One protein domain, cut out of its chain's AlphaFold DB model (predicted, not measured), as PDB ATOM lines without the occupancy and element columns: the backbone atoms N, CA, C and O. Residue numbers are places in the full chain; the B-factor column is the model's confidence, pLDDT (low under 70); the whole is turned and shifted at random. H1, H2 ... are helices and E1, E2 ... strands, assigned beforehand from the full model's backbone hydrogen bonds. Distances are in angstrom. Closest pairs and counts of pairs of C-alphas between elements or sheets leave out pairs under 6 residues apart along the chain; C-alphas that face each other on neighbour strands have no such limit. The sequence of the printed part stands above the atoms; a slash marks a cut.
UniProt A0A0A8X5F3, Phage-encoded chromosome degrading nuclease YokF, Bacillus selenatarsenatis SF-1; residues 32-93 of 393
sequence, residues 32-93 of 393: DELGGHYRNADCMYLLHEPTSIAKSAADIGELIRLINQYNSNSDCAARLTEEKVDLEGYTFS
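Overview. This is residues 32 to 93 of the 393 residues of the protein "Phage-encoded chromosome degrading nuclease YokF" of Bacillus selenatarsenatis SF-1 (UniProt A0A0A8X5F3). This domain has little regular structure: a small strand hairpin, E1 and E2, on one side and helix H1 on the other, joined by one long loop, residues 48 to 59, with short H2 just after H1. The last loop runs back along E2, where residues 85 to 86 pair parallel with residues 45 to 46. The printed part has 62 residues, 23 in the named elements E1, E2, H1, H2, mixed in class; its sheet is antiparallel. It is compact, radius of gyration of the C-alphas 10.2 A, spanning 29 by 21 by 17 A.

Arrangement. E1, residues 36 to 39, and E2, residues 44 to 47, form an antiparallel hairpin at 157 degrees; N 37 and O 46 are 2.9 A apart, within hydrogen-bond range. H1, residues 60 to 70, is apart from E1. H1 and H2, residues 74 to 77, only just touch, only at the corner by their link, with 3 pairs of C-alphas within 8 A; the closest C-alphas, of Asn 68 and Ala 77, are 5.5 A apart. Every O i to N i+4 pair in H1 is within hydrogen-bond range; H2 is too short for one.

Along the chain. E1 starts at C-alpha 36 (-27.057, 51.041, -28.944) and measures 9.8 A, E2 9.7 A, H1 14.9 A; H2 ends at C-alpha 77 (-38.778, 54.354, -25.311).

Size, cuts and confidence. The printed part has no cut. E2 to H1 is a long link; only residue 93 is under pLDDT 70.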
ATOM      1  N   ASP A  32     -25.836  54.033 -25.358       81.62
ATOM      2  CA  ASP A  32     -26.285  53.743 -24.000       81.62
ATOM      3  C   ASP A  32     -25.523  52.549 -23.394       81.62
ATOM      4  O   ASP A  32     -24.621  51.977 -24.013       81.62
ATOM      5  N   GLU A  33     -25.904  52.146 -22.179       80.31
ATOM      6  CA  GLU A  33     -25.293  51.019 -21.456       80.31
ATOM      7  C   GLU A  33     -25.493  49.653 -22.148       80.31
ATOM      8  O   GLU A  33     -24.866  48.663 -21.764       80.31
ATOM      9  N   LEU A  34     -26.336  49.576 -23.183       86.50
ATOM     10  CA  LEU A  34     -26.563  48.383 -24.003       86.50
ATOM     11  C   LEU A  34     -25.677  48.362 -25.257       86.50
ATOM     12  O   LEU A  34     -25.540  47.318 -25.896       86.50
ATOM     13  N   GLY A  35     -25.036  49.486 -25.591       82.00
ATOM     14  CA  GLY A  35     -24.201  49.635 -26.783       82.00
ATOM     15  C   GLY A  35     -24.975  50.059 -28.035       82.00
ATOM     16  O   GLY A  35     -24.432  49.998 -29.144       82.00
ATOM     17  N   GLY A  36     -26.221  50.512 -27.870       87.69
ATOM     18  CA  GLY A  36     -27.057  51.041 -28.944       87.69
ATOM     19  C   GLY A  36     -27.439  52.507 -28.743       87.69
ATOM     20  O   GLY A  36     -27.039  53.140 -27.770       87.69
ATOM     21  N   HIS A  37     -28.175  53.093 -29.686       86.62
ATOM     22  CA  HIS A  37     -28.729  54.442 -29.525       86.62
ATOM     23  C   HIS A  37     -29.987  54.666 -30.370       86.62
ATOM     24  O   HIS A  37     -30.193  54.010 -31.389       86.62
ATOM     25  N   TYR A  38     -30.810  55.646 -29.990       86.38
ATOM     26  CA  TYR A  38     -31.942  56.072 -30.811       86.38
ATOM     27  C   TYR A  38     -31.511  56.992 -31.956       86.38
ATOM     28  O   TYR A  38     -30.851  58.012 -31.750       86.38
ATOM     29  N   ARG A  39     -31.982  56.684 -33.164       84.50
ATOM     30  CA  ARG A  39     -31.914  57.569 -34.323       84.50
ATOM     31  C   ARG A  39     -32.970  58.670 -34.204       84.50
ATOM     32  O   ARG A  39     -34.171  58.419 -34.290       84.50
ATOM     33  N   ASN A  40     -32.510  59.917 -34.087       75.50
ATOM     34  CA  ASN A  40     -33.352  61.108 -33.878       75.50
ATOM     35  C   ASN A  40     -34.446  61.348 -34.941       75.50
ATOM     36  O   ASN A  40     -35.365  62.121 -34.693       75.50
ATOM     37  N   ALA A  41     -34.337  60.749 -36.131       76.38
ATOM     38  CA  ALA A  41     -35.283  60.965 -37.227       76.38
ATOM     39  C   ALA A  41     -36.612  60.204 -37.053       76.38
ATOM     40  O   ALA A  41     -37.648  60.676 -37.514       76.38
ATOM     41  N   ASP A  42     -36.582  59.024 -36.429       82.25
ATOM     42  CA  ASP A  42     -37.695  58.065 -36.437       82.25
ATOM     43  C   ASP A  42     -37.846  57.244 -35.142       82.25
ATOM     44  O   ASP A  42     -38.766  56.421 -35.041       82.25
ATOM     45  N   CYS A  43     -36.989  57.475 -34.140       87.06
ATOM     46  CA  CYS A  43     -36.867  56.656 -32.928       87.06
ATOM     47  C   CYS A  43     -36.576  55.171 -33.223       87.06
ATOM     48  O   CYS A  43     -36.964  54.307 -32.441       87.06
ATOM     49  N   MET A  44     -35.904  54.860 -34.339       88.00
ATOM     50  CA  MET A  44     -35.313  53.536 -34.542       88.00
ATOM     51  C   MET A  44     -34.158  53.359 -33.551       88.00
ATOM     52  O   MET A  44     -33.270  54.211 -33.494       88.00
ATOM     53  N   TYR A  45     -34.165  52.285 -32.773       90.00
ATOM     54  CA  TYR A  45     -33.066  51.932 -31.886       90.00
ATOM     55  C   TYR A  45     -32.025  51.111 -32.655       90.00
ATOM     56  O   TYR A  45     -32.361  50.065 -33.197       90.00
ATOM     57  N   LEU A  46     -30.779  51.584 -32.724       88.81
ATOM     58  CA  LEU A  46     -29.677  50.948 -33.454       88.81
ATOM     59  C   LEU A  46     -28.695  50.310 -32.462       88.81
ATOM     60  O   LEU A  46     -27.982  51.036 -31.766       88.81
ATOM     61  N   LEU A  47     -28.649  48.978 -32.388       90.19
ATOM     62  CA  LEU A  47     -27.760  48.218 -31.504       90.19
ATOM     63  C   LEU A  47     -26.457  47.838 -32.228       90.19
ATOM     64  O   LEU A  47     -26.349  46.765 -32.811       90.19
ATOM     65  N   HIS A  48     -25.453  48.714 -32.170       84.00
ATOM     66  CA  HIS A  48     -24.194  48.523 -32.905       84.00
ATOM     67  C   HIS A  48     -23.278  47.448 -32.301       84.00
ATOM     68  O   HIS A  48     -22.746  46.590 -32.998       84.00
ATOM     69  N   GLU A  49     -23.012  47.550 -30.996       81.38
ATOM     70  CA  GLU A  49     -22.013  46.736 -30.296       81.38
ATOM     71  C   GLU A  49     -22.607  46.286 -28.955       81.38
ATOM     72  O   GLU A  49     -22.388  46.949 -27.942       81.38
ATOM     73  N   PRO A  50     -23.382  45.182 -28.938       86.00
ATOM     74  CA  PRO A  50     -24.092  44.724 -27.749       86.00
ATOM     75  C   PRO A  50     -23.149  44.538 -26.551       86.00
ATOM     76  O   PRO A  50     -22.204  43.739 -26.609       86.00
ATOM     77  N   THR A  51     -23.406  45.247 -25.453       84.94
ATOM     78  CA  THR A  51     -22.669  45.078 -24.189       84.94
ATOM     79  C   THR A  51     -23.036  43.757 -23.509       84.94
ATOM     80  O   THR A  51     -23.913  43.019 -23.964       84.94
ATOM     81  N   SER A  52     -22.377  43.436 -22.395       82.12
ATOM     82  CA  SER A  52     -22.746  42.298 -21.539       82.12
ATOM     83  C   SER A  52     -24.208  42.352 -21.065       82.12
ATOM     84  O   SER A  52     -24.832  41.304 -20.928       82.12
ATOM     85  N   ILE A  53     -24.770  43.555 -20.891       82.44
ATOM     86  CA  ILE A  53     -26.176  43.767 -20.522       82.44
ATOM     87  C   ILE A  53     -27.090  43.440 -21.709       82.44
ATOM     88  O   ILE A  53     -27.993  42.626 -21.573       82.44
ATOM     89  N   ALA A  54     -26.832  43.985 -22.903       87.31
ATOM     90  CA  ALA A  54     -27.625  43.653 -24.096       87.31
ATOM     91  C   ALA A  54     -27.560  42.156 -24.459       87.31
ATOM     92  O   ALA A  54     -28.538  41.581 -24.933       87.31
ATOM     93  N   LYS A  55     -26.413  41.517 -24.198       89.94
ATOM     94  CA  LYS A  55     -26.188  40.078 -24.395       89.94
ATOM     95  C   LYS A  55     -26.874  39.184 -23.362       89.94
ATOM     96  O   LYS A  55     -26.932  37.981 -23.591       89.94
ATOM     97  N   SER A  56     -27.391  39.724 -22.254       87.75
ATOM     98  CA  SER A  56     -28.168  38.923 -21.301       87.75
ATOM     99  C   SER A  56     -29.622  38.715 -21.733       87.75
ATOM    100  O   SER A  56     -30.306  37.919 -21.103       87.75
ATOM    101  N   ALA A  57     -30.096  39.417 -22.769       91.12
ATOM    102  CA  ALA A  57     -31.420  39.193 -23.339       91.12
ATOM    103  C   ALA A  57     -31.467  37.892 -24.155       91.12
ATOM    104  O   ALA A  57     -30.678  37.707 -25.085       91.12
ATOM    105  N   ALA A  58     -32.424  37.020 -23.843       89.38
ATOM    106  CA  ALA A  58     -32.689  35.794 -24.593       89.38
ATOM    107  C   ALA A  58     -33.413  36.053 -25.928       89.38
ATOM    108  O   ALA A  58     -33.276  35.266 -26.867       89.38
ATOM    109  N   ASP A  59     -34.165  37.155 -26.021       93.25
ATOM    110  CA  ASP A  59     -34.923  37.563 -27.203       93.25
ATOM    111  C   ASP A  59     -35.074  39.096 -27.325       93.25
ATOM    112  O   ASP A  59     -34.633  39.876 -26.475       93.25
ATOM    113  N   ILE A  60     -35.708  39.537 -28.417       90.56
ATOM    114  CA  ILE A  60     -35.938  40.954 -28.726       90.56
ATOM    115  C   ILE A  60     -36.891  41.644 -27.739       90.56
ATOM    116  O   ILE A  60     -36.744  42.839 -27.484       90.56
ATOM    117  N   GLY A  61     -37.831  40.911 -27.138       92.19
ATOM    118  CA  GLY A  61     -38.749  41.434 -26.131       92.19
ATOM    119  C   GLY A  61     -38.030  41.718 -24.813       92.19
ATOM    120  O   GLY A  61     -38.233  42.774 -24.208       92.19
ATOM    121  N   GLU A  62     -37.131  40.830 -24.389       92.69
ATOM    122  CA  GLU A  62     -36.254  41.074 -23.242       92.69
ATOM    123  C   GLU A  62     -35.279  42.229 -23.510       92.69
ATOM    124  O   GLU A  62     -35.131  43.110 -22.660       92.69
ATOM    125  N   LEU A  63     -34.711  42.315 -24.718       93.31
ATOM    126  CA  LEU A  63     -33.888  43.459 -25.122       93.31
ATOM    127  C   LEU A  63     -34.669  44.782 -25.054       93.31
ATOM    128  O   LEU A  63     -34.149  45.754 -24.516       93.31
ATOM    129  N   ILE A  64     -35.924  44.837 -25.512       93.25
ATOM    130  CA  ILE A  64     -36.780  46.034 -25.393       93.25
ATOM    131  C   ILE A  64     -36.994  46.433 -23.927       93.25
ATOM    132  O   ILE A  64     -36.980  47.622 -23.600       93.25
ATOM    133  N   ARG A  65     -37.147  45.463 -23.015       92.00
ATOM    134  CA  ARG A  65     -37.253  45.745 -21.572       92.00
ATOM    135  C   ARG A  65     -35.957  46.328 -21.017       92.00
ATOM    136  O   ARG A  65     -36.025  47.270 -20.233       92.00
ATOM    137  N   LEU A  66     -34.801  45.825 -21.455       91.25
ATOM    138  CA  LEU A  66     -33.504  46.410 -21.116       91.25
ATOM    139  C   LEU A  66     -33.362  47.826 -21.691       91.25
ATOM    140  O   LEU A  66     -32.956  48.720 -20.955       91.25
ATOM    141  N   ILE A  67     -33.743  48.070 -22.951       89.38
ATOM    142  CA  ILE A  67     -33.678  49.406 -23.574       89.38
ATOM    143  C   ILE A  67     -34.519  50.402 -22.769       89.38
ATOM    144  O   ILE A  67     -34.031  51.467 -22.403       89.38
ATOM    145  N   ASN A  68     -35.742  50.029 -22.393       87.75
ATOM    146  CA  ASN A  68     -36.619  50.867 -21.573       87.75
ATOM    147  C   ASN A  68     -36.127  51.063 -20.122       87.75
ATOM    148  O   ASN A  68     -36.617  51.956 -19.435       87.75
ATOM    149  N   GLN A  69     -35.188  50.237 -19.646       85.12
ATOM    150  CA  GLN A  69     -34.594  50.330 -18.308       85.12
ATOM    151  C   GLN A  69     -33.279  51.128 -18.290       85.12
ATOM    152  O   GLN A  69     -33.005  51.818 -17.311       85.12
ATOM    153  N   TYR A  70     -32.463  51.008 -19.341       79.62
ATOM    154  CA  TYR A  70     -31.093  51.528 -19.404       79.62
ATOM    155  C   TYR A  70     -30.914  52.712 -20.369       79.62
ATOM    156  O   TYR A  70     -29.857  53.342 -20.374       79.62
ATOM    157  N   ASN A  71     -31.931  53.060 -21.165       79.62
ATOM    158  CA  ASN A  71     -31.919  54.248 -22.014       79.62
ATOM    159  C   ASN A  71     -32.799  55.365 -21.424       79.62
ATOM    160  O   ASN A  71     -33.979  55.170 -21.147       79.62
ATOM    161  N   SER A  72     -32.235  56.565 -21.271       73.25
ATOM    162  CA  SER A  72     -32.910  57.724 -20.672       73.25
ATOM    163  C   SER A  72     -33.849  58.489 -21.621       73.25
ATOM    164  O   SER A  72     -34.505  59.441 -21.195       73.25
ATOM    165  N   ASN A  73     -33.951  58.098 -22.897       78.19
ATOM    166  CA  ASN A  73     -34.838  58.731 -23.874       78.19
ATOM    167  C   ASN A  73     -36.280  58.200 -23.750       78.19
ATOM    168  O   ASN A  73     -36.715  57.336 -24.517       78.19
ATOM    169  N   SER A  74     -37.029  58.750 -22.791       76.12
ATOM    170  CA  SER A  74     -38.433  58.403 -22.528       76.12
ATOM    171  C   SER A  74     -39.353  58.560 -23.743       76.12
ATOM    172  O   SER A  74     -40.294  57.784 -23.902       76.12
ATOM    173  N   ASP A  75     -39.080  59.538 -24.610       81.25
ATOM    174  CA  ASP A  75     -39.945  59.888 -25.744       81.25
ATOM    175  C   ASP A  75     -39.910  58.826 -26.850       81.25
ATOM    176  O   ASP A  75     -40.948  58.506 -27.443       81.25
ATOM    177  N   CYS A  76     -38.730  58.253 -27.109       83.00
ATOM    178  CA  CYS A  76     -38.580  57.120 -28.017       83.00
ATOM    179  C   CYS A  76     -38.928  55.783 -27.338       83.00
ATOM    180  O   CYS A  76     -39.635  54.973 -27.940       83.00
ATOM    181  N   ALA A  77     -38.514  55.578 -26.079       81.50
ATOM    182  CA  ALA A  77     -38.778  54.354 -25.311       81.50
ATOM    183  C   ALA A  77     -40.278  54.044 -25.172       81.50
ATOM    184  O   ALA A  77     -40.710  52.911 -25.386       81.50
ATOM    185  N   ALA A  78     -41.111  55.063 -24.929       78.62
ATOM    186  CA  ALA A  78     -42.565  54.911 -24.812       78.62
ATOM    187  C   ALA A  78     -43.270  54.419 -26.096       78.62
ATOM    188  O   ALA A  78     -44.472  54.145 -26.069       78.62
ATOM    189  N   ARG A  79     -42.563  54.344 -27.233       80.81
ATOM    190  CA  ARG A  79     -43.087  53.905 -28.540       80.81
ATOM    191  C   ARG A  79     -42.220  52.824 -29.194       80.81
ATOM    192  O   ARG A  79     -42.329  52.621 -30.405       80.81
ATOM    193  N   LEU A  80     -41.347  52.175 -28.425       88.06
ATOM    194  CA  LEU A  80     -40.471  51.128 -28.931       88.06
ATOM    195  C   LEU A  80     -41.263  49.835 -29.181       88.06
ATOM    196  O   LEU A  80     -41.978  49.345 -28.309       88.06
ATOM    197  N   THR A  81     -41.113  49.289 -30.383       90.62
ATOM    198  CA  THR A  81     -41.644  47.990 -30.817       90.62
ATOM    199  C   THR A  81     -40.505  47.164 -31.412       90.62
ATOM    200  O   THR A  81     -39.450  47.711 -31.727       90.62
ATOM    201  N   GLU A  82     -40.709  45.860 -31.604       90.50
ATOM    202  CA  GLU A  82     -39.715  44.960 -32.223       90.50
ATOM    203  C   GLU A  82     -39.271  45.453 -33.609       90.50
ATOM    204  O   GLU A  82     -38.082  45.507 -33.902       90.50
ATOM    205  N   GLU A  83     -40.213  45.952 -34.415       89.62
ATOM    206  CA  GLU A  83     -39.958  46.576 -35.725       89.62
ATOM    207  C   GLU A  83     -39.118  47.868 -35.662       89.62
ATOM    208  O   GLU A  83     -38.667  48.366 -36.694       89.62
ATOM    209  N   LYS A  84     -38.932  48.441 -34.466       92.00
ATOM    210  CA  LYS A  84     -38.130  49.646 -34.205       92.00
ATOM    211  C   LYS A  84     -36.797  49.358 -33.507       92.00
ATOM    212  O   LYS A  84     -36.172  50.290 -32.998       92.00
ATOM    213  N   VAL A  85     -36.349  48.104 -33.507       92.00
ATOM    214  CA  VAL A  85     -35.022  47.697 -33.039       92.00
ATOM    215  C   VAL A  85     -34.238  47.110 -34.214       92.00
ATOM    216  O   VAL A  85     -34.544  46.025 -34.700       92.00
ATOM    217  N   ASP A  86     -33.203  47.821 -34.658       89.69
ATOM    218  CA  ASP A  86     -32.199  47.306 -35.589       89.69
ATOM    219  C   ASP A  86     -31.049  46.690 -34.784       89.69
ATOM    220  O   ASP A  86     -30.409  47.358 -33.968       89.69
ATOM    221  N   LEU A  87     -30.806  45.399 -35.002       89.94
ATOM    222  CA  LEU A  87     -29.764  44.636 -34.316       89.94
ATOM    223  C   LEU A  87     -28.395  44.724 -35.015       89.94
ATOM    224  O   LEU A  87     -27.451  44.098 -34.545       89.94
ATOM    225  N   GLU A  88     -28.298  45.397 -36.172       81.69
ATOM    226  CA  GLU A  88     -27.102  45.484 -37.031       81.69
ATOM    227  C   GLU A  88     -26.385  44.134 -37.286       81.69
ATOM    228  O   GLU A  88     -25.178  44.066 -37.524       81.69
ATOM    229  N   GLY A  89     -27.142  43.031 -37.279       75.25
ATOM    230  CA  GLY A  89     -26.637  41.667 -37.482       75.25
ATOM    231  C   GLY A  89     -26.334  40.873 -36.204       75.25
ATOM    232  O   GLY A  89     -25.901  39.725 -36.311       75.25
ATOM    233  N   TYR A  90     -26.584  41.420 -35.011       82.81
ATOM    234  CA  TYR A  90     -26.587  40.647 -33.766       82.81
ATOM    235  C   TYR A  90     -27.728  39.617 -33.748       82.81
ATOM    236  O   TYR A  90     -28.856  39.898 -34.157       82.81
ATOM    237  N   THR A  91     -27.435  38.420 -33.239       84.62
ATOM    238  CA  THR A  91     -28.399  37.338 -33.026       84.62
ATOM    239  C   THR A  91     -28.380  36.902 -31.563       84.62
ATOM    240  O   THR A  91     -27.319  36.767 -30.954       84.62
ATOM    241  N   PHE A  92     -29.561  36.674 -30.986       86.00
ATOM    242  CA  PHE A  92     -29.680  36.258 -29.589       86.00
ATOM    243  C   PHE A  92     -29.182  34.825 -29.390       86.00
ATOM    244  O   PHE A  92     -29.579  33.905 -30.114       86.00
ATOM    245  N   SER A  93     -28.360  34.619 -28.358       65.50
ATOM    246  CA  SER A  93     -27.881  33.307 -27.915       65.50
ATOM    247  C   SER A  93     -28.997  32.509 -27.224       65.50
ATOM    248  O   SER A  93     -28.990  32.318 -26.011       65.50
TER     249      SER A  93